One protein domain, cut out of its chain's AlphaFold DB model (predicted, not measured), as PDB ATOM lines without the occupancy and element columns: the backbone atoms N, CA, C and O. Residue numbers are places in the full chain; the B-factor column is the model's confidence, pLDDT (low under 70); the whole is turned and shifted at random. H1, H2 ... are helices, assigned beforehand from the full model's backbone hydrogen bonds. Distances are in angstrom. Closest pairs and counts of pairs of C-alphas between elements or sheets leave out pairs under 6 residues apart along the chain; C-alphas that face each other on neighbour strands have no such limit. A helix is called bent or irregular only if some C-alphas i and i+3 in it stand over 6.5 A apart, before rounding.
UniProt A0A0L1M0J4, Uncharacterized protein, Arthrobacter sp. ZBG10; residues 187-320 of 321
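Overview. This is residues 187 to 320 of the 321 residues of an uncharacterized protein of Arthrobacter sp. ZBG10 (UniProt A0A0L1M0J4). The longest helix, H6, runs past a body built on the helical hairpin of H1 and H2, and residues 309 to 320, of which 309 to 318 belong to H6, stick out from that body. H2 is in the middle, with H1 on one side and H3 and H4 on another; short H5 is near H1, H4 and H6. The 134 printed residues hold six named helices, H1 to H6 in chain order, and no named strand: all helix. The whole is only just compact, close to loose, with a radius of gyration of the C-alphas of 16.6 A and spans of 59 by 30 by 25 A.

Along the chain. H6, residues 287 to 318, is 46.4 A long and ends at C-alpha 318 (136.343, 220.354, 77.790). H2, residues 218 to 240, 34.7 A, is irregular: C-alphas 236 and 239 are 7.1 A apart. H1, residues 187 to 205, 26.0 A, begins at C-alpha 187 (143.007, 197.893, 69.567). H4 is residues 262 to 273, 16.3 A; H3 residues 246 to 253; H5 residues 280 to 284.

Arrangement. H6 touches H3, about perpendicular at 83 degrees, closest at the C-alphas of Ala 297 and Thr 246, 5.4 A. With residues 293 to 300 alone it touches H1, at Val 300 and Leu 189, C-alphas 6.6 A apart. The hub H2 touches H1 at a shallow tilt of 29 degrees, opposite ways, with C-alphas 190 and 231 closest at 5.0 A. H2 touches H4 at a shallow tilt of 16 degrees, C-alphas 226 and 263 closest at 4.2 A, and H3 at a steep 52 degrees, C-alphas 230 and 253 closest at 3.9 A. H4 and H6 are apart. Every O i to N i+4 pair is within hydrogen-bond range in H1, H3 and H4; H2 has 17 of 19, H6 27 of 28, H5 0 of 1 but 2 of 2 O i to N i+3 pairs.

Size, cuts and confidence. The C-alphas of Gly 208 and Lys 320 are farthest apart, 60.6 A. The printed part has no cut; the link from H1 to H2 is long. Mean pLDDT of the printed part is 73.1, with 58 residues under 70, among them 200 to 213 and 306 to 320.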
ATOM      1  N   LEU A 187     143.844 199.033  69.919       91.62
ATOM      2  CA  LEU A 187     143.007 197.893  69.567       91.62
ATOM      3  C   LEU A 187     143.221 197.469  68.116       91.62
ATOM      4  O   LEU A 187     143.256 196.271  67.856       91.62
ATOM      5  N   SER A 188     143.437 198.406  67.187       90.44
ATOM      6  CA  SER A 188     143.770 198.068  65.795       90.44
ATOM      7  C   SER A 188     145.063 197.259  65.697       90.44
ATOM      8  O   SER A 188     145.110 196.236  65.009       90.44
ATOM      9  N   LEU A 189     146.112 197.662  66.427       86.56
ATOM     10  CA  LEU A 189     147.367 196.909  66.458       86.56
ATOM     11  C   LEU A 189     147.198 195.541  67.125       86.56
ATOM     12  O   LEU A 189     147.733 194.549  66.634       86.56
ATOM     13  N   ALA A 190     146.449 195.484  68.229       89.94
ATOM     14  CA  ALA A 190     146.160 194.239  68.929       89.94
ATOM     15  C   ALA A 190     145.387 193.262  68.031       89.94
ATOM     16  O   ALA A 190     145.799 192.114  67.889       89.94
ATOM     17  N   TRP A 191     144.328 193.729  67.363       91.50
ATOM     18  CA  TRP A 191     143.558 192.945  66.398       91.50
ATOM     19  C   TRP A 191     144.450 192.406  65.278       91.50
ATOM     20  O   TRP A 191     144.443 191.209  65.002       91.50
ATOM     21  N   THR A 192     145.276 193.273  64.688       86.62
ATOM     22  CA  THR A 192     146.197 192.905  63.602       86.62
ATOM     23  C   THR A 192     147.199 191.844  64.062       86.62
ATOM     24  O   THR A 192     147.390 190.832  63.387       86.62
ATOM     25  N   GLY A 193     147.806 192.031  65.239       83.62
ATOM     26  CA  GLY A 193     148.736 191.068  65.826       83.62
ATOM     27  C   GLY A 193     148.077 189.721  66.127       83.62
ATOM     28  O   GLY A 193     148.643 188.678  65.800       83.62
ATOM     29  N   GLY A 194     146.871 189.734  66.699       85.62
ATOM     30  CA  GLY A 194     146.098 188.530  67.007       85.62
ATOM     31  C   GLY A 194     145.694 187.758  65.753       85.62
ATOM     32  O   GLY A 194     146.031 186.582  65.628       85.62
ATOM     33  N   ALA A 195     145.066 188.429  64.784       83.94
ATOM     34  CA  ALA A 195     144.654 187.829  63.515       83.94
ATOM     35  C   ALA A 195     145.844 187.228  62.753       83.94
ATOM     36  O   ALA A 195     145.747 186.150  62.164       83.94
ATOM     37  N   TRP A 196     147.000 187.890  62.794       81.50
ATOM     38  CA  TRP A 196     148.214 187.360  62.189       81.50
ATOM     39  C   TRP A 196     148.724 186.091  62.885       81.50
ATOM     40  O   TRP A 196     149.052 185.112  62.207       81.50
ATOM     41  N   LEU A 197     148.758 186.068  64.222       81.25
ATOM     42  CA  LEU A 197     149.135 184.872  64.980       81.25
ATOM     43  C   LEU A 197     148.178 183.713  64.705       81.25
ATOM     44  O   LEU A 197     148.643 182.584  64.533       81.25
ATOM     45  N   GLU A 198     146.872 183.984  64.611       80.44
ATOM     46  CA  GLU A 198     145.858 182.997  64.222       80.44
ATOM     47  C   GLU A 198     146.111 182.449  62.816       80.44
ATOM     48  O   GLU A 198     146.104 181.238  62.615       80.44
ATOM     49  N   GLN A 199     146.411 183.303  61.835       77.81
ATOM     50  CA  GLN A 199     146.737 182.846  60.480       77.81
ATOM     51  C   GLN A 199     148.017 182.003  60.442       77.81
ATOM     52  O   GLN A 199     148.063 180.979  59.754       77.81
ATOM     53  N   GLY A 200     149.060 182.415  61.169       69.38
ATOM     54  CA  GLY A 200     150.316 181.673  61.276       69.38
ATOM     55  C   GLY A 200     150.112 180.290  61.895       69.38
ATOM     56  O   GLY A 200     150.578 179.284  61.359       69.38
ATOM     57  N   THR A 201     149.337 180.223  62.977       69.25
ATOM     58  CA  THR A 201     148.977 178.958  63.626       69.25
ATOM     59  C   THR A 201     148.031 178.113  62.782       69.25
ATOM     60  O   THR A 201     148.184 176.900  62.769       69.25
ATOM     61  N   ALA A 202     147.100 178.701  62.025       69.62
ATOM     62  CA  ALA A 202     146.149 177.954  61.201       69.62
ATOM     63  C   ALA A 202     146.845 177.288  60.012       69.62
ATOM     64  O   ALA A 202     146.529 176.151  59.659       69.62
ATOM     65  N   LYS A 203     147.840 177.966  59.423       68.12
ATOM     66  CA  LYS A 203     148.715 177.376  58.401       68.12
ATOM     67  C   LYS A 203     149.514 176.197  58.958       68.12
ATOM     68  O   LYS A 203     149.589 175.176  58.284       68.12
ATOM     69  N   ALA A 204     150.029 176.302  60.185       62.28
ATOM     70  CA  ALA A 204     150.705 175.191  60.860       62.28
ATOM     71  C   ALA A 204     149.729 174.057  61.247       62.28
ATOM     72  O   ALA A 204     150.043 172.882  61.102       62.28
ATOM     73  N   ALA A 205     148.506 174.393  61.663       59.25
ATOM     74  CA  ALA A 205     147.497 173.437  62.118       59.25
ATOM     75  C   ALA A 205     146.823 172.639  60.993       59.25
ATOM     76  O   ALA A 205     146.214 171.601  61.270       59.25
ATOM     77  N   LYS A 206     146.966 173.052  59.722       56.22
ATOM     78  CA  LYS A 206     146.620 172.206  58.561       56.22
ATOM     79  C   LYS A 206     147.369 170.859  58.568       56.22
ATOM     80  O   LYS A 206     146.930 169.949  57.876       56.22
ATOM     81  N   ALA A 207     148.397 170.696  59.410       53.47
ATOM     82  CA  ALA A 207     149.051 169.424  59.725       53.47
ATOM     83  C   ALA A 207     148.301 168.521  60.743       53.47
ATOM     84  O   ALA A 207     148.855 167.518  61.174       53.47
ATOM     85  N   GLY A 208     147.045 168.817  61.118       51.59
ATOM     86  CA  GLY A 208     146.172 167.869  61.841       51.59
ATOM     87  C   GLY A 208     145.656 168.303  63.219       51.59
ATOM     88  O   GLY A 208     145.038 167.497  63.914       51.59
ATOM     89  N   THR A 209     145.836 169.562  63.626       56.56
ATOM     90  CA  THR A 209     145.648 169.989  65.025       56.56
ATOM     91  C   THR A 209     144.502 170.992  65.238       56.56
ATOM     92  O   THR A 209     144.682 172.069  65.804       56.56
ATOM     93  N   LYS A 210     143.260 170.627  64.866       61.34
ATOM     94  CA  LYS A 210     142.037 171.416  65.195       61.34
ATOM     95  C   LYS A 210     141.926 171.775  66.689       61.34
ATOM     96  O   LYS A 210     141.369 172.808  67.051       61.34
ATOM     97  N   TYR A 211     142.489 170.937  67.555       63.69
ATOM     98  CA  TYR A 211     142.531 171.105  69.009       63.69
ATOM     99  C   TYR A 211     143.340 172.327  69.465       63.69
ATOM    100  O   TYR A 211     143.077 172.850  70.546       63.69
ATOM    101  N   LEU A 212     144.250 172.856  68.641       66.44
ATOM    102  CA  LEU A 212     145.008 174.064  68.974       66.44
ATOM    103  C   LEU A 212     144.178 175.341  68.977       66.44
ATOM    104  O   LEU A 212     144.592 176.317  69.600       66.44
ATOM    105  N   PHE A 213     142.993 175.320  68.374       68.69
ATOM    106  CA  PHE A 213     142.083 176.466  68.329       68.69
ATOM    107  C   PHE A 213     140.771 176.243  69.067       68.69
ATOM    108  O   PHE A 213     139.943 177.157  69.143       68.69
ATOM    109  N   ALA A 214     140.578 175.057  69.649       75.88
ATOM    110  CA  ALA A 214     139.441 174.799  70.513       75.88
ATOM    111  C   ALA A 214     139.403 175.814  71.667       75.88
ATOM    112  O   ALA A 214     140.425 176.346  72.106       75.88
ATOM    113  N   ARG A 215     138.200 176.124  72.154       72.44
ATOM    114  CA  ARG A 215     138.035 177.052  73.276       72.44
ATOM    115  C   ARG A 215     138.824 176.530  74.483       72.44
ATOM    116  O   ARG A 215     138.657 175.382  74.871       72.44
ATOM    117  N   GLY A 216     139.687 177.375  75.049       77.06
ATOM    118  CA  GLY A 216     140.548 177.013  76.182       77.06
ATOM    119  C   GLY A 216     141.841 176.270  75.818       77.06
ATOM    120  O   GLY A 216     142.584 175.899  76.723       77.06
ATOM    121  N   SER A 217     142.146 176.067  74.533       84.31
ATOM    122  CA  SER A 217     143.394 175.420  74.122       84.31
ATOM    123  C   SER A 217     144.642 176.251  74.485       84.31
ATOM    124  O   SER A 217     144.585 177.488  74.522       84.31
ATOM    125  N   PRO A 218     145.809 175.600  74.667       84.75
ATOM    126  CA  PRO A 218     147.083 176.294  74.855       84.75
ATOM    127  C   PRO A 218     147.427 177.250  73.704       84.75
ATOM    128  O   PRO A 218     147.868 178.369  73.954       84.75
ATOM    129  N   GLY A 219     147.170 176.847  72.453       83.38
ATOM    130  CA  GLY A 219     147.410 177.679  71.268       83.38
ATOM    131  C   GLY A 219     146.601 178.972  71.287       83.38
ATOM    132  O   GLY A 219     147.153 180.060  71.141       83.38
ATOM    133  N   ARG A 220     145.303 178.872  71.576       83.06
ATOM    134  CA  ARG A 220     144.414 180.032  71.676       83.06
ATOM    135  C   ARG A 220     144.795 180.934  72.845       83.06
ATOM    136  O   ARG A 220     144.860 182.146  72.680       83.06
ATOM    137  N   LYS A 221     145.135 180.356  74.001       87.25
ATOM    138  CA  LYS A 221     145.682 181.116  75.135       87.25
ATOM    139  C   LYS A 221     146.944 181.891  74.744       87.25
ATOM    140  O   LYS A 221     147.072 183.052  75.116       87.25
ATOM    141  N   ALA A 222     147.852 181.275  73.991       87.69
ATOM    142  CA  ALA A 222     149.079 181.921  73.544       87.69
ATOM    143  C   ALA A 222     148.822 183.094  72.593       87.69
ATOM    144  O   ALA A 222     149.357 184.177  72.819       87.69
ATOM    145  N   VAL A 223     147.963 182.908  71.584       87.12
ATOM    146  CA  VAL A 223     147.519 183.987  70.683       87.12
ATOM    147  C   VAL A 223     146.988 185.175  71.491       87.12
ATOM    148  O   VAL A 223     147.339 186.324  71.215       87.12
ATOM    149  N   TRP A 224     146.208 184.914  72.542       87.06
ATOM    150  CA  TRP A 224     145.638 185.969  73.382       87.06
ATOM    151  C   TRP A 224     146.627 186.646  74.310       87.06
ATOM    152  O   TRP A 224     146.644 187.873  74.365       87.06
ATOM    153  N   ASP A 225     147.486 185.890  74.988       89.62
ATOM    154  CA  ASP A 225     148.529 186.479  75.828       89.62
ATOM    155  C   ASP A 225     149.485 187.347  74.980       89.62
ATOM    156  O   ASP A 225     149.987 188.369  75.450       89.62
ATOM    157  N   CYS A 226     149.685 186.993  73.706       88.44
ATOM    158  CA  CYS A 226     150.402 187.811  72.732       88.44
ATOM    159  C   CYS A 226     149.630 189.049  72.272       88.44
ATOM    160  O   CYS A 226     150.200 190.137  72.230       88.44
ATOM    161  N   THR A 227     148.338 188.917  71.987       88.56
ATOM    162  CA  THR A 227     147.466 190.044  71.622       88.56
ATOM    163  C   THR A 227     147.407 191.091  72.741       88.56
ATOM    164  O   THR A 227     147.599 192.283  72.495       88.56
ATOM    165  N   GLU A 228     147.236 190.650  73.992       89.56
ATOM    166  CA  GLU A 228     147.250 191.507  75.184       89.56
ATOM    167  C   GLU A 228     148.600 192.227  75.340       89.56
ATOM    168  O   GLU A 228     148.656 193.414  75.669       89.56
ATOM    169  N   ALA A 229     149.708 191.523  75.098       88.00
ATOM    170  CA  ALA A 229     151.042 192.099  75.200       88.00
ATOM    171  C   ALA A 229     151.322 193.137  74.097       88.00
ATOM    172  O   ALA A 229     151.921 194.175  74.386       88.00
ATOM    173  N   VAL A 230     150.835 192.917  72.869       86.25
ATOM    174  CA  VAL A 230     150.875 193.914  71.782       86.25
ATOM    175  C   VAL A 230     150.088 195.161  72.159       86.25
ATOM    176  O   VAL A 230     150.631 196.258  72.052       86.25
ATOM    177  N   TYR A 231     148.865 195.005  72.674       88.56
ATOM    178  CA  TYR A 231     148.075 196.139  73.154       88.56
ATOM    179  C   TYR A 231     148.838 196.947  74.217       88.56
ATOM    180  O   TYR A 231     148.974 198.163  74.104       88.56
ATOM    181  N   LYS A 232     149.394 196.277  75.234       88.38
ATOM    182  CA  LYS A 232     150.128 196.942  76.324       88.38
ATOM    183  C   LYS A 232     151.381 197.663  75.840       88.38
ATOM    184  O   LYS A 232     151.648 198.774  76.292       88.38
ATOM    185  N   ALA A 233     152.131 197.060  74.919       85.50
ATOM    186  CA  ALA A 233     153.288 197.704  74.305       85.50
ATOM    187  C   ALA A 233     152.874 198.954  73.511       85.50
ATOM    188  O   ALA A 233     153.533 199.989  73.602       85.50
ATOM    189  N   ALA A 234     151.760 198.873  72.780       83.25
ATOM    190  CA  ALA A 234     151.200 199.987  72.024       83.25
ATOM    191  C   ALA A 234     150.777 201.144  72.936       83.25
ATOM    192  O   ALA A 234     151.200 202.279  72.723       83.25
ATOM    193  N   ALA A 235     150.027 200.839  73.994       83.94
ATOM    194  CA  ALA A 235     149.585 201.818  74.979       83.94
ATOM    195  C   ALA A 235     150.766 202.488  75.706       83.94
ATOM    196  O   ALA A 235     150.743 203.694  75.938       83.94
ATOM    197  N   ALA A 236     151.831 201.741  76.021       83.00
ATOM    198  CA  ALA A 236     153.030 202.301  76.651       83.00
ATOM    199  C   ALA A 236     153.813 203.247  75.717       83.00
ATOM    200  O   ALA A 236     154.369 204.242  76.178       83.00
ATOM    201  N   GLY A 237     153.842 202.962  74.410       73.12
ATOM    202  CA  GLY A 237     154.495 203.803  73.398       73.12
ATOM    203  C   GLY A 237     153.698 205.050  72.987       73.12
ATOM    204  O   GLY A 237     154.217 205.902  72.269       73.12
ATOM    205  N   ALA A 238     152.450 205.179  73.443       68.81
ATOM    206  CA  ALA A 238     151.516 206.227  73.030       68.81
ATOM    207  C   ALA A 238     151.936 207.660  73.400       68.81
ATOM    208  O   ALA A 238     151.442 208.626  72.810       68.81
ATOM    209  N   SER A 239     152.824 207.827  74.382       66.56
ATOM    210  CA  SER A 239     153.275 209.148  74.831       66.56
ATOM    211  C   SER A 239     153.984 209.922  73.712       66.56
ATOM    212  O   SER A 239     153.782 211.135  73.590       66.56
ATOM    213  N   ASP A 240     154.689 209.227  72.814       70.19
ATOM    214  CA  ASP A 240     155.436 209.823  71.705       70.19
ATOM    215  C   ASP A 240     155.097 209.201  70.340       70.19
ATOM    216  O   ASP A 240     155.878 208.507  69.692       70.19
ATOM    217  N   VAL A 241     153.892 209.510  69.858       65.75
ATOM    218  CA  VAL A 241     153.401 209.088  68.535       65.75
ATOM    219  C   VAL A 241     154.295 209.568  67.371       65.75
ATOM    220  O   VAL A 241     154.290 208.966  66.294       65.75
ATOM    221  N   ALA A 242     155.079 210.641  67.554       67.38
ATOM    222  CA  ALA A 242     155.968 211.145  66.508       67.38
ATOM    223  C   ALA A 242     157.113 210.158  66.237       67.38
ATOM    224  O   ALA A 242     157.395 209.852  65.072       67.38
ATOM    225  N   THR A 243     157.689 209.593  67.299       70.19
ATOM    226  CA  THR A 243     158.758 208.586  67.231       70.19
ATOM    227  C   THR A 243     158.241 207.147  67.266       70.19
ATOM    228  O   THR A 243     159.024 206.210  67.119       70.19
ATOM    229  N   TRP A 244     156.923 206.952  67.386       74.38
ATOM    230  CA  TRP A 244     156.319 205.629  67.502       74.38
ATOM    231  C   TRP A 244     156.647 204.735  66.303       74.38
ATOM    232  O   TRP A 244     156.208 204.964  65.171       74.38
ATOM    233  N   ASP A 245     157.465 203.717  66.553       79.88
ATOM    234  CA  ASP A 245     157.793 202.653  65.613       79.88
ATOM    235  C   ASP A 245     156.855 201.476  65.889       79.88
ATOM    236  O   ASP A 245     156.999 200.738  66.870       79.88
ATOM    237  N   THR A 246     155.843 201.335  65.040       75.31
ATOM    238  CA  THR A 246     154.806 200.313  65.175       75.31
ATOM    239  C   THR A 246     155.356 198.907  64.932       75.31
ATOM    240  O   THR A 246     154.937 197.976  65.619       75.31
ATOM    241  N   GLY A 247     156.366 198.750  64.070       76.88
ATOM    242  CA  GLY A 247     157.069 197.481  63.871       76.88
ATOM    243  C   GLY A 247     157.855 197.062  65.116       76.88
ATOM    244  O   GLY A 247     157.735 195.927  65.584       76.88
ATOM    245  N   LYS A 248     158.604 197.991  65.724       81.31
ATOM    246  CA  LYS A 248     159.297 197.759  67.004       81.31
ATOM    247  C   LYS A 248     158.319 197.484  68.144       81.31
ATOM    248  O   LYS A 248     158.569 196.596  68.960       81.31
ATOM    249  N   THR A 249     157.208 198.213  68.197       82.75
ATOM    250  CA  THR A 249     156.151 198.030  69.203       82.75
ATOM    251  C   THR A 249     155.547 196.638  69.106       82.75
ATOM    252  O   THR A 249     155.460 195.932  70.108       82.75
ATOM    253  N   LEU A 250     155.210 196.200  67.893       79.44
ATOM    254  CA  LEU A 250     154.697 194.864  67.637       79.44
ATOM    255  C   LEU A 250     155.715 193.785  68.039       79.44
ATOM    256  O   LEU A 250     155.367 192.864  68.774       79.44
ATOM    257  N   LYS A 251     156.982 193.910  67.620       78.81
ATOM    258  CA  LYS A 251     158.064 192.980  68.006       78.81
ATOM    259  C   LYS A 251     158.237 192.897  69.525       78.81
ATOM    260  O   LYS A 251     158.407 191.808  70.071       78.81
ATOM    261  N   THR A 252     158.158 194.043  70.198       83.50
ATOM    262  CA  THR A 252     158.260 194.145  71.658       83.50
ATOM    263  C   THR A 252     157.065 193.489  72.343       83.50
ATOM    264  O   THR A 252     157.255 192.679  73.246       83.50
ATOM    265  N   GLY A 253     155.844 193.770  71.883       81.12
ATOM    266  CA  GLY A 253     154.618 193.155  72.392       81.12
ATOM    267  C   GLY A 253     154.598 191.638  72.213       81.12
ATOM    268  O   GLY A 253     154.248 190.906  73.133       81.12
ATOM    269  N   LEU A 254     155.086 191.144  71.076       79.69
ATOM    270  CA  LEU A 254     155.249 189.710  70.831       79.69
ATOM    271  C   LEU A 254     156.409 189.084  71.630       79.69
ATOM    272  O   LEU A 254     156.615 187.875  71.583       79.69
ATOM    273  N   GLY A 255     157.174 189.874  72.390       74.06
ATOM    274  CA  GLY A 255     158.257 189.381  73.242       74.06
ATOM    275  C   GLY A 255     159.461 188.837  72.471       74.06
ATOM    276  O   GLY A 255     160.263 188.094  73.035       74.06
ATOM    277  N   LEU A 256     159.605 189.201  71.196       69.00
ATOM    278  CA  LEU A 256     160.637 188.658  70.309       69.00
ATOM    279  C   LEU A 256     162.029 189.233  70.566       69.00
ATOM    280  O   LEU A 256     163.022 188.623  70.192       69.00
ATOM    281  N   SER A 257     162.102 190.381  71.229       60.62
ATOM    282  CA  SER A 257     163.356 191.037  71.593       60.62
ATOM    283  C   SER A 257     164.019 190.453  72.846       60.62
ATOM    284  O   SER A 257     165.225 190.612  72.996       60.62
ATOM    285  N   PHE A 258     163.274 189.772  73.731       57.88
ATOM    286  CA  PHE A 258     163.802 189.340  75.039       57.88
ATOM    287  C   PHE A 258     163.400 187.925  75.488       57.88
ATOM    288  O   PHE A 258     163.918 187.450  76.491       57.88
ATOM    289  N   GLY A 259     162.463 187.245  74.816       58.75
ATOM    290  CA  GLY A 259     162.081 185.856  75.127       58.75
ATOM    291  C   GLY A 259     161.391 185.615  76.485       58.75
ATOM    292  O   GLY A 259     160.904 184.515  76.719       58.75
ATOM    293  N   ALA A 260     161.292 186.621  77.361       58.94
ATOM    294  CA  ALA A 260     160.832 186.487  78.751       58.94
ATOM    295  C   ALA A 260     159.406 187.025  79.022       58.94
ATOM    296  O   ALA A 260     159.010 187.231  80.167       58.94
ATOM    297  N   GLY A 261     158.612 187.288  77.979       77.50
ATOM    298  CA  GLY A 261     157.248 187.817  78.117       77.50
ATOM    299  C   GLY A 261     156.175 186.737  78.316       77.50
ATOM    300  O   GLY A 261     156.361 185.583  77.924       77.50
ATOM    301  N   LYS A 262     155.002 187.127  78.846       84.94
ATOM    302  CA  LYS A 262     153.811 186.249  78.925       84.94
ATOM    303  C   LYS A 262     153.451 185.648  77.563       84.94
ATOM    304  O   LYS A 262     153.195 184.455  77.490       84.94
ATOM    305  N   CYS A 263     153.518 186.448  76.496       87.38
ATOM    306  CA  CYS A 263     153.347 185.987  75.116       87.38
ATOM    307  C   CYS A 263     154.302 184.837  74.765       87.38
ATOM    308  O   CYS A 263     153.854 183.741  74.444       87.38
ATOM    309  N   ALA A 264     155.614 185.065  74.884       85.81
ATOM    310  CA  ALA A 264     156.634 184.074  74.551       85.81
ATOM    311  C   ALA A 264     156.493 182.795  75.394       85.81
ATOM    312  O   ALA A 264     156.581 181.692  74.860       85.81
ATOM    313  N   THR A 265     156.198 182.941  76.690       87.38
ATOM    314  CA  THR A 265     155.997 181.814  77.616       87.38
ATOM    315  C   THR A 265     154.769 180.988  77.236       87.38
ATOM    316  O   THR A 265     154.866 179.771  77.085       87.38
ATOM    317  N   SER A 266     153.619 181.635  77.025       88.88
ATOM    318  CA  SER A 266     152.389 180.949  76.620       88.88
ATOM    319  C   SER A 266     152.521 180.323  75.235       88.88
ATOM    320  O   SER A 266     152.040 179.214  75.023       88.88
ATOM    321  N   TRP A 267     153.234 180.975  74.310       86.56
ATOM    322  CA  TRP A 267     153.543 180.407  73.000       86.56
ATOM    323  C   TRP A 267     154.403 179.159  73.108       86.56
ATOM    324  O   TRP A 267     154.089 178.138  72.504       86.56
ATOM    325  N   GLN A 268     155.462 179.203  73.912       86.50
ATOM    326  CA  GLN A 268     156.322 178.047  74.123       86.50
ATOM    327  C   GLN A 268     155.554 176.884  74.765       86.50
ATOM    328  O   GLN A 268     155.712 175.746  74.326       86.50
ATOM    329  N   ALA A 269     154.666 177.156  75.724       86.69
ATOM    330  CA  ALA A 269     153.782 176.143  76.301       86.69
ATOM    331  C   ALA A 269     152.811 175.554  75.257       86.69
ATOM    332  O   ALA A 269     152.588 174.342  75.216       86.69
ATOM    333  N   ALA A 270     152.269 176.388  74.362       86.25
ATOM    334  CA  ALA A 270     151.447 175.922  73.251       86.25
ATOM    335  C   ALA A 270     152.232 175.024  72.288       86.25
ATOM    336  O   ALA A 270     151.726 173.978  71.890       86.25
ATOM    337  N   ARG A 271     153.482 175.382  71.971       85.38
ATOM    338  CA  ARG A 271     154.386 174.562  71.151       85.38
ATOM    339  C   ARG A 271     154.735 173.233  71.809       85.38
ATOM    340  O   ARG A 271     154.765 172.214  71.141       85.38
ATOM    341  N   GLN A 272     154.964 173.217  73.118       84.62
ATOM    342  CA  GLN A 272     155.168 171.962  73.848       84.62
ATOM    343  C   GLN A 272     153.924 171.066  73.789       84.62
ATOM    344  O   GLN A 272     154.046 169.849  73.724       84.62
ATOM    345  N   SER A 273     152.734 171.673  73.763       79.38
ATOM    346  CA  SER A 273     151.458 170.957  73.643       79.38
ATOM    347  C   SER A 273     151.143 170.511  72.206       79.38
ATOM    348  O   SER A 273     150.301 169.639  72.013       79.38
ATOM    349  N   ALA A 274     151.796 171.096  71.199       74.81
ATOM    350  CA  ALA A 274     151.704 170.680  69.806       74.81
ATOM    351  C   ALA A 274     153.050 170.846  69.102       74.81
ATOM    352  O   ALA A 274     153.407 171.946  68.669       74.81
ATOM    353  N   ALA A 275     153.753 169.720  68.974       67.69
ATOM    354  CA  ALA A 275     155.114 169.633  68.452       67.69
ATOM    355  C   ALA A 275     155.316 170.339  67.094       67.69
ATOM    356  O   ALA A 275     156.406 170.843  66.833       67.69
ATOM    357  N   ASP A 276     154.264 170.450  66.276       71.25
ATOM    358  CA  ASP A 276     154.317 171.028  64.927       71.25
ATOM    359  C   ASP A 276     154.200 172.560  64.878       71.25
ATOM    360  O   ASP A 276     154.311 173.166  63.810       71.25
ATOM    361  N   LEU A 277     153.963 173.231  66.010       71.94
ATOM    362  CA  LEU A 277     153.882 174.689  66.003       71.94
ATOM    363  C   LEU A 277     155.270 175.319  65.774       71.94
ATOM    364  O   LEU A 277     156.225 175.028  66.513       71.94
ATOM    365  N   PRO A 278     155.402 176.252  64.812       74.75
ATOM    366  CA  PRO A 278     156.671 176.908  64.539       74.75
ATOM    367  C   PRO A 278     157.101 177.832  65.695       74.75
ATOM    368  O   PRO A 278     156.264 178.322  66.467       74.75
ATOM    369  N   PRO A 279     158.413 178.112  65.825       80.31
ATOM    370  CA  PRO A 279     158.901 179.148  66.730       80.31
ATOM    371  C   PRO A 279     158.253 180.496  66.417       80.31
ATOM    372  O   PRO A 279     158.106 180.845  65.249       80.31
ATOM    373  N   LEU A 280     157.938 181.294  67.443       76.69
ATOM    374  CA  LEU A 280     157.297 182.605  67.264       76.69
ATOM    375  C   LEU A 280     158.095 183.523  66.314       76.69
ATOM    376  O   LEU A 280     157.519 184.190  65.458       76.69
ATOM    377  N   ALA A 281     159.429 183.491  66.404       73.19
ATOM    378  CA  ALA A 281     160.322 184.233  65.512       73.19
ATOM    379  C   ALA A 281     160.246 183.765  64.043       73.19
ATOM    380  O   ALA A 281     160.382 184.574  63.128       73.19
ATOM    381  N   ALA A 282     159.991 182.475  63.800       72.50
ATOM    382  CA  ALA A 282     159.870 181.932  62.447       72.50
ATOM    383  C   ALA A 282     158.592 182.413  61.747       72.50
ATOM    384  O   ALA A 282     158.602 182.615  60.536       72.50
ATOM    385  N   ILE A 283     157.520 182.660  62.507       67.50
ATOM    386  CA  ILE A 283     156.276 183.221  61.965       67.50
ATOM    387  C   ILE A 283     156.547 184.635  61.438       67.50
ATOM    388  O   ILE A 283     156.148 184.953  60.322       67.50
ATOM    389  N   GLN A 284     157.298 185.463  62.179       65.38
ATOM    390  CA  GLN A 284     157.653 186.819  61.733       65.38
ATOM    391  C   GLN A 284     158.581 186.850  60.520       65.38
ATOM    392  O   GLN A 284     158.411 187.696  59.649       65.38
ATOM    393  N   ASN A 285     159.551 185.939  60.448       61.25
ATOM    394  CA  ASN A 285     160.552 185.940  59.381       61.25
ATOM    395  C   ASN A 285     160.031 185.414  58.035       61.25
ATOM    396  O   ASN A 285     160.764 185.454  57.045       61.25
ATOM    397  N   ALA A 286     158.779 184.950  57.959       59.53
ATOM    398  CA  ALA A 286     158.125 184.697  56.685       59.53
ATOM    399  C   ALA A 286     158.031 186.028  55.916       59.53
ATOM    400  O   ALA A 286     157.147 186.842  56.160       59.53
ATOM    401  N   ARG A 287     158.990 186.266  55.014       47.59
ATOM    402  CA  ARG A 287     159.310 187.562  54.382       47.59
ATOM    403  C   ARG A 287     158.097 188.325  53.827       47.59
ATOM    404  O   ARG A 287     158.058 189.545  53.931       47.59
ATOM    405  N   GLY A 288     157.085 187.623  53.312       59.50
ATOM    406  CA  GLY A 288     155.832 188.238  52.848       59.50
ATOM    407  C   GLY A 288     154.884 188.687  53.969       59.50
ATOM    408  O   GLY A 288     154.150 189.653  53.808       59.50
ATOM    409  N   GLN A 289     154.909 188.035  55.131       62.12
ATOM    410  CA  GLN A 289     154.079 188.407  56.278       62.12
ATOM    411  C   GLN A 289     154.652 189.602  57.041       62.12
ATOM    412  O   GLN A 289     153.882 190.457  57.463       62.12
ATOM    413  N   ALA A 290     155.981 189.707  57.160       58.97
ATOM    414  CA  ALA A 290     156.621 190.888  57.742       58.97
ATOM    415  C   ALA A 290     156.242 192.167  56.979       58.97
ATOM    416  O   ALA A 290     155.859 193.149  57.599       58.97
ATOM    417  N   GLN A 291     156.253 192.122  55.643       66.00
ATOM    418  CA  GLN A 291     155.877 193.263  54.802       66.00
ATOM    419  C   GLN A 291     154.400 193.651  54.952       66.00
ATOM    420  O   GLN A 291     154.088 194.836  55.034       66.00
ATOM    421  N   ILE A 292     153.493 192.670  55.032       66.25
ATOM    422  CA  ILE A 292     152.064 192.930  55.273       66.25
ATOM    423  C   ILE A 292     151.868 193.568  56.651       66.25
ATOM    424  O   ILE A 292     151.148 194.557  56.766       66.25
ATOM    425  N   LEU A 293     152.544 193.053  57.684       63.78
ATOM    426  CA  LEU A 293     152.442 193.636  59.018       63.78
ATOM    427  C   LEU A 293     153.079 195.011  59.103       63.78
ATOM    428  O   LEU A 293     152.539 195.849  59.805       63.78
ATOM    429  N   GLU A 294     154.186 195.268  58.414       67.50
ATOM    430  CA  GLU A 294     154.793 196.598  58.368       67.50
ATOM    431  C   GLU A 294     153.887 197.605  57.650       67.50
ATOM    432  O   GLU A 294     153.728 198.727  58.132       67.50
ATOM    433  N   ALA A 295     153.225 197.201  56.561       70.31
ATOM    434  CA  ALA A 295     152.240 198.033  55.873       70.31
ATOM    435  C   ALA A 295     151.028 198.342  56.770       70.31
ATOM    436  O   ALA A 295     150.655 199.507  56.934       70.31
ATOM    437  N   ASP A 296     150.458 197.320  57.414       68.06
ATOM    438  CA  ASP A 296     149.316 197.477  58.320       68.06
ATOM    439  C   ASP A 296     149.703 198.273  59.585       68.06
ATOM    440  O   ASP A 296     148.973 199.159  60.029       68.06
ATOM    441  N   ALA A 297     150.907 198.063  60.115       65.38
ATOM    442  CA  ALA A 297     151.470 198.834  61.220       65.38
ATOM    443  C   ALA A 297     151.730 200.304  60.838       65.38
ATOM    444  O   ALA A 297     151.597 201.196  61.681       65.38
ATOM    445  N   GLY A 298     152.090 200.586  59.584       68.06
ATOM    446  CA  GLY A 298     152.201 201.944  59.052       68.06
ATOM    447  C   GLY A 298     150.853 202.668  59.029       68.06
ATOM    448  O   GLY A 298     150.771 203.827  59.445       68.06
ATOM    449  N   LEU A 299     149.787 201.965  58.636       67.75
ATOM    450  CA  LEU A 299     148.413 202.474  58.680       67.75
ATOM    451  C   LEU A 299     147.989 202.785  60.130       67.75
ATOM    452  O   LEU A 299     147.470 203.866  60.414       67.75
ATOM    453  N   VAL A 300     148.310 201.904  61.085       68.00
ATOM    454  CA  VAL A 300     148.034 202.133  62.518       68.00
ATOM    455  C   VAL A 300     148.784 203.354  63.062       68.00
ATOM    456  O   VAL A 300     148.220 204.139  63.826       68.00
ATOM    457  N   LYS A 301     150.041 203.571  62.648       71.50
ATOM    458  CA  LYS A 301     150.814 204.765  63.035       71.50
ATOM    459  C   LYS A 301     150.127 206.052  62.579       71.50
ATOM    460  O   LYS A 301     150.099 207.029  63.327       71.50
ATOM    461  N   GLN A 302     149.588 206.064  61.360       72.50
ATOM    462  CA  GLN A 302     148.824 207.203  60.848       72.50
ATOM    463  C   GLN A 302     147.550 207.423  61.675       72.50
ATOM    464  O   GLN A 302     147.290 208.553  62.091       72.50
ATOM    465  N   GLY A 303     146.836 206.344  62.012       67.88
ATOM    466  CA  GLY A 303     145.676 206.382  62.904       67.88
ATOM    467  C   GLY A 303     145.987 206.929  64.304       67.88
ATOM    468  O   GLY A 303     145.251 207.759  64.821       67.88
ATOM    469  N   ALA A 304     147.118 206.569  64.919       69.31
ATOM    470  CA  ALA A 304     147.469 207.135  66.228       69.31
ATOM    471  C   ALA A 304     147.838 208.617  66.180       69.31
ATOM    472  O   ALA A 304     147.570 209.346  67.138       69.31
ATOM    473  N   LYS A 305     148.459 209.081  65.087       72.06
ATOM    474  CA  LYS A 305     148.731 210.515  64.903       72.06
ATOM    475  C   LYS A 305     147.424 211.303  64.855       72.06
ATOM    476  O   LYS A 305     147.335 212.336  65.513       72.06
ATOM    477  N   ALA A 306     146.426 210.776  64.145       63.12
ATOM    478  CA  ALA A 306     145.069 211.311  64.114       63.12
ATOM    479  C   ALA A 306     144.452 211.369  65.520       63.12
ATOM    480  O   ALA A 306     144.118 212.443  66.011       63.12
ATOM    481  N   PHE A 307     144.432 210.231  66.217       65.56
ATOM    482  CA  PHE A 307     143.830 210.099  67.542       65.56
ATOM    483  C   PHE A 307     144.427 211.059  68.583       65.56
ATOM    484  O   PHE A 307     143.702 211.676  69.365       65.56
ATOM    485  N   LYS A 308     145.756 211.251  68.585       67.12
ATOM    486  CA  LYS A 308     146.411 212.190  69.512       67.12
ATOM    487  C   LYS A 308     146.001 213.639  69.244       67.12
ATOM    488  O   LYS A 308     145.819 214.391  70.202       67.12
ATOM    489  N   LEU A 309     145.834 214.036  67.979       61.72
ATOM    490  CA  LEU A 309     145.356 215.378  67.630       61.72
ATOM    491  C   LEU A 309     143.921 215.587  68.123       61.72
ATOM    492  O   LEU A 309     143.640 216.611  68.749       61.72
ATOM    493  N   THR A 310     143.062 214.585  67.943       57.75
ATOM    494  CA  THR A 310     141.672 214.599  68.404       57.75
ATOM    495  C   THR A 310     141.566 214.674  69.926       57.75
ATOM    496  O   THR A 310     140.904 215.569  70.447       57.75
ATOM    497  N   LEU A 311     142.294 213.836  70.675       62.41
ATOM    498  CA  LEU A 311     142.328 213.913  72.143       62.41
ATOM    499  C   LEU A 311     142.821 215.277  72.645       62.41
ATOM    500  O   LEU A 311     142.293 215.808  73.626       62.41
ATOM    501  N   CYS A 312     143.813 215.871  71.976       65.75
ATOM    502  CA  CYS A 312     144.271 217.222  72.301       65.75
ATOM    503  C   CYS A 312     143.184 218.275  72.038       65.75
ATOM    504  O   CYS A 312     143.035 219.204  72.835       65.75
ATOM    505  N   ALA A 313     142.425 218.140  70.947       54.69
ATOM    506  CA  ALA A 313     141.331 219.042  70.598       54.69
ATOM    507  C   ALA A 313     140.153 218.919  71.578       54.69
ATOM    508  O   ALA A 313     139.735 219.926  72.149       54.69
ATOM    509  N   VAL A 314     139.697 217.696  71.866       51.28
ATOM    510  CA  VAL A 314     138.656 217.387  72.861       51.28
ATOM    511  C   VAL A 314     139.046 217.958  74.223       51.28
ATOM    512  O   VAL A 314     138.284 218.708  74.828       51.28
ATOM    513  N   ARG A 315     140.281 217.724  74.682       55.09
ATOM    514  CA  ARG A 315     140.763 218.296  75.945       55.09
ATOM    515  C   ARG A 315     140.731 219.827  75.955       55.09
ATOM    516  O   ARG A 315     140.400 220.409  76.977       55.09
ATOM    517  N   ARG A 316     141.047 220.507  74.849       59.66
ATOM    518  CA  ARG A 316     140.950 221.980  74.774       59.66
ATOM    519  C   ARG A 316     139.511 222.490  74.843       59.66
ATOM    520  O   ARG A 316     139.300 223.595  75.330       59.66
ATOM    521  N   VAL A 317     138.546 221.707  74.361       53.03
ATOM    522  CA  VAL A 317     137.117 222.046  74.416       53.03
ATOM    523  C   VAL A 317     136.558 221.835  75.826       53.03
ATOM    524  O   VAL A 317     135.881 222.719  76.341       53.03
ATOM    525  N   PHE A 318     136.887 220.715  76.473       40.78
ATOM    526  CA  PHE A 318     136.343 220.354  77.790       40.78
ATOM    527  C   PHE A 318     137.170 220.850  78.988       40.78
ATOM    528  O   PHE A 318     136.678 220.830  80.111       40.78
ATOM    529  N   CYS A 319     138.413 221.291  78.780       42.47
ATOM    530  CA  CYS A 319     139.293 221.814  79.834       42.47
ATOM    531  C   CYS A 319     139.681 223.283  79.613       42.47
ATOM    532  O   CYS A 319     140.774 223.692  80.015       42.47
ATOM    533  N   LYS A 320     138.826 224.082  78.961       38.19
ATOM    534  CA  LYS A 320     138.971 225.542  79.033       38.19
ATOM    535  C   LYS A 320     138.830 225.973  80.508       38.19
ATOM    536  O   LYS A 320     137.930 225.451  81.166       38.19
TER     537      LYS A 320